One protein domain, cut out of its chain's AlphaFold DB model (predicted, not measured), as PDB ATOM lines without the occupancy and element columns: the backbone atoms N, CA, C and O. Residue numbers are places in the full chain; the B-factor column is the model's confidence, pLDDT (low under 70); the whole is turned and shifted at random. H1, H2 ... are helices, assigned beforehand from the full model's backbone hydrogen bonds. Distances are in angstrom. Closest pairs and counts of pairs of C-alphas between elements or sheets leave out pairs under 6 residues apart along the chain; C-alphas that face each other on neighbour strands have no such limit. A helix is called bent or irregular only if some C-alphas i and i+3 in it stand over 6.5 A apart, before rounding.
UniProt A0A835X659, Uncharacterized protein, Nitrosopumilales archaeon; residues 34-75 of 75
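AT A GLANCE: This is residues 34 to 75 of the 75 residues of an uncharacterized protein of Nitrosopumilales archaeon (UniProt A0A835X659). Two helices make a wide-open V, with the long helix H2 as one arm, the shorter helix H1 as the other, and residues 48 to 51 as the turn at the point. The two arms do not pack on each other, and the space between them is empty. The printed part has 42 residues with two named helices, H1 then H2 along the chain, and no named strand; its class is all helix. The whole is extended, with a radius of gyration of the C-alphas of 15.3 A, and the C-alphas span 49 by 23 by 7 A along their three main axes.

HOW THE PARTS SIT: The longest helix is H2, residues 52 to 73. A tight link of 4 residues joins it to H1, residues 36 to 47. H1 and H2 are apart, with no C-alpha of the one within 8 A of the other. Residues 34 to 47, of which 36 to 47 belong to H1, stand free. Residues 50 to 56, of which 52 to 56 belong to H2, and residues 59 to 75, of which 59 to 73 belong to H2, stand free too. In H1 and H2 every backbone O i to N i+4 pair is within hydrogen-bond range.

IN THESE COORDINATES: H2 has 22 residues and measures 31.6 A from C-alpha 52 at (32.869, -48.588, -4.491) to C-alpha 73 at (7.957, -31.557, 4.913). H1 has 12 residues and measures 17.3 A from its first to its last C-alpha; it begins with C-alpha 36 at (26.893, -62.796, 19.667). Neither helix is bent.

THE WHOLE: The C-alphas of Arg 34 and Lys 75, the first and last printed residues, are the two farthest apart, at 49.6 A. The printed part has no cut and ends at the chain's last residue. The mean pLDDT of the printed part is 76.2; residues 34 to 40, 44 to 45 and 73 to 75 are under 70.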
ATOM      1  N   ARG A  34      33.724 -66.160  20.164       58.12
ATOM      2  CA  ARG A  34      33.004 -65.041  19.540       58.12
ATOM      3  C   ARG A  34      31.759 -64.708  20.354       58.12
ATOM      4  O   ARG A  34      30.989 -65.601  20.723       58.12
ATOM      5  N   HIS A  35      31.584 -63.430  20.652       62.50
ATOM      6  CA  HIS A  35      30.396 -62.931  21.329       62.50
ATOM      7  C   HIS A  35      29.307 -62.645  20.286       62.50
ATOM      8  O   HIS A  35      29.600 -62.108  19.225       62.50
ATOM      9  N   LYS A  36      28.040 -62.965  20.591       61.50
ATOM     10  CA  LYS A  36      26.893 -62.796  19.667       61.50
ATOM     11  C   LYS A  36      26.760 -61.383  19.080       61.50
ATOM     12  O   LYS A  36      26.172 -61.210  18.022       61.50
ATOM     13  N   GLU A  37      27.269 -60.375  19.781       61.41
ATOM     14  CA  GLU A  37      27.257 -58.978  19.339       61.41
ATOM     15  C   GLU A  37      28.187 -58.740  18.141       61.41
ATOM     16  O   GLU A  37      27.848 -57.966  17.247       61.41
ATOM     17  N   GLU A  38      29.312 -59.457  18.071       58.75
ATOM     18  CA  GLU A  38      30.229 -59.405  16.927       58.75
ATOM     19  C   GLU A  38      29.574 -59.995  15.671       58.75
ATOM     20  O   GLU A  38      29.757 -59.464  14.578       58.75
ATOM     21  N   ASP A  39      28.739 -61.028  15.828       65.69
ATOM     22  CA  ASP A  39      28.022 -61.650  14.709       65.69
ATOM     23  C   ASP A  39      26.980 -60.699  14.093       65.69
ATOM     24  O   ASP A  39      26.831 -60.658  12.871       65.69
ATOM     25  N   ILE A  40      26.307 -59.879  14.911       67.88
ATOM     26  CA  ILE A  40      25.350 -58.864  14.427       67.88
ATOM     27  C   ILE A  40      26.080 -57.790  13.618       67.88
ATOM     28  O   ILE A  40      25.612 -57.383  12.552       67.88
ATOM     29  N   ILE A  41      27.237 -57.334  14.102       70.62
ATOM     30  CA  ILE A  41      28.049 -56.343  13.389       70.62
ATOM     31  C   ILE A  41      28.538 -56.932  12.058       70.62
ATOM     32  O   ILE A  41      28.425 -56.270  11.025       70.62
ATOM     33  N   ASP A  42      28.995 -58.185  12.051       70.88
ATOM     34  CA  ASP A  42      29.406 -58.890  10.833       70.88
ATOM     35  C   ASP A  42      28.247 -59.058   9.834       70.88
ATOM     36  O   ASP A  42      28.451 -58.921   8.623       70.88
ATOM     37  N   GLU A  43      27.026 -59.335  10.294       72.38
ATOM     38  CA  GLU A  43      25.839 -59.416   9.432       72.38
ATOM     39  C   GLU A  43      25.478 -58.065   8.810       72.38
ATOM     40  O   GLU A  43      25.244 -57.984   7.598       72.38
ATOM     41  N   VAL A  44      25.509 -56.988   9.596       69.50
ATOM     42  CA  VAL A  44      25.267 -55.630   9.088       69.50
ATOM     43  C   VAL A  44      26.354 -55.223   8.090       69.50
ATOM     44  O   VAL A  44      26.049 -54.675   7.030       69.50
ATOM     45  N   LEU A  45      27.620 -55.549   8.362       69.00
ATOM     46  CA  LEU A  45      28.729 -55.280   7.443       69.00
ATOM     47  C   LEU A  45      28.638 -56.092   6.144       69.00
ATOM     48  O   LEU A  45      29.078 -55.609   5.098       69.00
ATOM     49  N   LYS A  46      28.056 -57.299   6.167       72.50
ATOM     50  CA  LYS A  46      27.798 -58.096   4.951       72.50
ATOM     51  C   LYS A  46      26.712 -57.488   4.062       72.50
ATOM     52  O   LYS A  46      26.766 -57.693   2.851       72.50
ATOM     53  N   LEU A  47      25.759 -56.753   4.635       70.69
ATOM     54  CA  LEU A  47      24.690 -56.075   3.891       70.69
ATOM     55  C   LEU A  47      25.179 -54.807   3.173       70.69
ATOM     56  O   LEU A  47      24.565 -54.384   2.193       70.69
ATOM     57  N   ILE A  48      26.285 -54.205   3.623       73.94
ATOM     58  CA  ILE A  48      26.865 -53.031   2.966       73.94
ATOM     59  C   ILE A  48      27.572 -53.472   1.675       73.94
ATOM     60  O   ILE A  48      28.462 -54.328   1.722       73.94
ATOM     61  N   PRO A  49      27.252 -52.868   0.512       73.56
ATOM     62  CA  PRO A  49      27.940 -53.175  -0.733       73.56
ATOM     63  C   PRO A  49      29.449 -52.968  -0.571       73.56
ATOM     64  O   PRO A  49      29.916 -51.878  -0.235       73.56
ATOM     65  N   LYS A  50      30.238 -54.022  -0.798       72.38
ATOM     66  CA  LYS A  50      31.702 -53.937  -0.668       72.38
ATOM     67  C   LYS A  50      32.340 -53.146  -1.813       72.38
ATOM     68  O   LYS A  50      33.409 -52.571  -1.619       72.38
ATOM     69  N   SER A  51      31.682 -53.086  -2.975       78.31
ATOM     70  CA  SER A  51      32.151 -52.341  -4.143       78.31
ATOM     71  C   SER A  51      31.970 -50.832  -3.972       78.31
ATOM     72  O   SER A  51      30.978 -50.361  -3.412       78.31
ATOM     73  N   THR A  52      32.925 -50.058  -4.490       77.75
ATOM     74  CA  THR A  52      32.869 -48.588  -4.491       77.75
ATOM     75  C   THR A  52      31.613 -48.081  -5.202       77.75
ATOM     76  O   THR A  52      30.932 -47.196  -4.692       77.75
ATOM     77  N   GLU A  53      31.245 -48.708  -6.319       80.00
ATOM     78  CA  GLU A  53      30.030 -48.395  -7.080       80.00
ATOM     79  C   GLU A  53      28.754 -48.648  -6.264       80.00
ATOM     80  O   GLU A  53      27.864 -47.800  -6.223       80.00
ATOM     81  N   GLY A  54      28.686 -49.768  -5.536       77.69
ATOM     82  CA  GLY A  54      27.538 -50.095  -4.693       77.69
ATOM     83  C   GLY A  54      27.371 -49.133  -3.515       77.69
ATOM     84  O   GLY A  54      26.247 -48.761  -3.180       77.69
ATOM     85  N   LYS A  55      28.478 -48.663  -2.924       81.94
ATOM     86  CA  LYS A  55      28.447 -47.630  -1.872       81.94
ATOM     87  C   LYS A  55      27.931 -46.295  -2.405       81.94
ATOM     88  O   LYS A  55      27.135 -45.647  -1.731       81.94
ATOM     89  N   ILE A  56      28.348 -45.904  -3.611       83.62
ATOM     90  CA  ILE A  56      27.895 -44.663  -4.257       83.62
ATOM     91  C   ILE A  56      26.398 -44.738  -4.572       83.62
ATOM     92  O   ILE A  56      25.667 -43.795  -4.272       83.62
ATOM     93  N   LEU A  57      25.921 -45.868  -5.102       83.50
ATOM     94  CA  LEU A  57      24.494 -46.081  -5.361       83.50
ATOM     95  C   LEU A  57      23.663 -46.036  -4.072       83.50
ATOM     96  O   LEU A  57      22.633 -45.363  -4.037       83.50
ATOM     97  N   ALA A  58      24.125 -46.689  -3.001       82.94
ATOM     98  CA  ALA A  58      23.453 -46.657  -1.704       82.94
ATOM     99  C   ALA A  58      23.401 -45.235  -1.119       82.94
ATOM    100  O   ALA A  58      22.341 -44.780  -0.691       82.94
ATOM    101  N   ALA A  59      24.516 -44.501  -1.161       85.44
ATOM    102  CA  ALA A  59      24.571 -43.113  -0.708       85.44
ATOM    103  C   ALA A  59      23.644 -42.201  -1.534       85.44
ATOM    104  O   ALA A  59      22.925 -41.376  -0.967       85.44
ATOM    105  N   GLY A  60      23.602 -42.387  -2.856       85.75
ATOM    106  CA  GLY A  60      22.695 -41.666  -3.749       85.75
ATOM    107  C   GLY A  60      21.221 -41.944  -3.446       85.75
ATOM    108  O   GLY A  60      20.429 -41.009  -3.349       85.75
ATOM    109  N   ALA A  61      20.855 -43.210  -3.223       86.69
ATOM    110  CA  ALA A  61      19.495 -43.594  -2.847       86.69
ATOM    111  C   ALA A  61      19.073 -42.969  -1.507       86.69
ATOM    112  O   ALA A  61      17.988 -42.395  -1.411       86.69
ATOM    113  N   ILE A  62      19.950 -43.005  -0.497       90.25
ATOM    114  CA  ILE A  62      19.707 -42.362   0.803       90.25
ATOM    115  C   ILE A  62      19.527 -40.848   0.630       90.25
ATOM    116  O   ILE A  62      18.588 -40.275   1.184       90.25
ATOM    117  N   GLY A  63      20.374 -40.203  -0.176       89.31
ATOM    118  CA  GLY A  63      20.273 -38.773  -0.475       89.31
ATOM    119  C   GLY A  63      18.959 -38.395  -1.166       89.31
ATOM    120  O   GLY A  63      18.324 -37.413  -0.782       89.31
ATOM    121  N   LEU A  64      18.506 -39.195  -2.136       90.75
ATOM    122  CA  LEU A  64      17.220 -38.991  -2.808       90.75
ATOM    123  C   LEU A  64      16.042 -39.143  -1.841       90.75
ATOM    124  O   LEU A  64      15.156 -38.289  -1.828       90.75
ATOM    125  N   ILE A  65      16.047 -40.180  -1.000       90.31
ATOM    126  CA  ILE A  65      15.013 -40.382   0.026       90.31
ATOM    127  C   ILE A  65      14.985 -39.189   0.991       90.31
ATOM    128  O   ILE A  65      13.917 -38.632   1.248       90.31
ATOM    129  N   ALA A  66      16.147 -38.742   1.471       89.88
ATOM    130  CA  ALA A  66      16.252 -37.580   2.352       89.88
ATOM    131  C   ALA A  66      15.717 -36.301   1.685       89.88
ATOM    132  O   ALA A  66      14.977 -35.538   2.311       89.88
ATOM    133  N   TYR A  67      16.020 -36.088   0.402       92.12
ATOM    134  CA  TYR A  67      15.490 -34.965  -0.367       92.12
ATOM    135  C   TYR A  67      13.961 -35.016  -0.494       92.12
ATOM    136  O   TYR A  67      13.296 -34.002  -0.274       92.12
ATOM    137  N   PHE A  68      13.383 -36.183  -0.797       89.12
ATOM    138  CA  PHE A  68      11.927 -36.347  -0.859       89.12
ATOM    139  C   PHE A  68      11.256 -36.094   0.491       89.12
ATOM    140  O   PHE A  68      10.227 -35.420   0.530       89.12
ATOM    141  N   LEU A  69      11.848 -36.560   1.592       88.44
ATOM    142  CA  LEU A  69      11.341 -36.297   2.942       88.44
ATOM    143  C   LEU A  69      11.378 -34.804   3.284       88.44
ATOM    144  O   LEU A  69      10.392 -34.264   3.783       88.44
ATOM    145  N   LEU A  70      12.474 -34.112   2.965       87.19
ATOM    146  CA  LEU A  70      12.589 -32.665   3.174       87.19
ATOM    147  C   LEU A  70      11.595 -31.882   2.308       87.19
ATOM    148  O   LEU A  70      10.933 -30.967   2.798       87.19
ATOM    149  N   LYS A  71      11.438 -32.264   1.039       84.19
ATOM    150  CA  LYS A  71      10.478 -31.641   0.121       84.19
ATOM    151  C   LYS A  71       9.028 -31.886   0.545       84.19
ATOM    152  O   LYS A  71       8.214 -30.979   0.430       84.19
ATOM    153  N   SER A  72       8.714 -33.081   1.044       76.25
ATOM    154  CA  SER A  72       7.390 -33.413   1.581       76.25
ATOM    155  C   SER A  72       7.086 -32.689   2.890       76.25
ATOM    156  O   SER A  72       5.919 -32.501   3.199       76.25
ATOM    157  N   LYS A  73       8.111 -32.315   3.664       69.12
ATOM    158  CA  LYS A  73       7.957 -31.557   4.913       69.12
ATOM    159  C   LYS A  73       7.781 -30.049   4.679       69.12
ATOM    160  O   LYS A  73       7.202 -29.377   5.520       69.12
ATOM    161  N   ASN A  74       8.277 -29.529   3.554       58.09
ATOM    162  CA  ASN A  74       8.175 -28.116   3.160       58.09
ATOM    163  C   ASN A  74       6.951 -27.801   2.275       58.09
ATOM    164  O   ASN A  74       6.909 -26.740   1.650       58.09
ATOM    165  N   LYS A  75       5.984 -28.715   2.180       51.66
ATOM    166  CA  LYS A  75       4.731 -28.546   1.441       51.66
ATOM    167  C   LYS A  75       3.562 -28.705   2.402       51.66
ATOM    168  O   LYS A  75       2.570 -27.973   2.207       51.66
TER     169      LYS A  75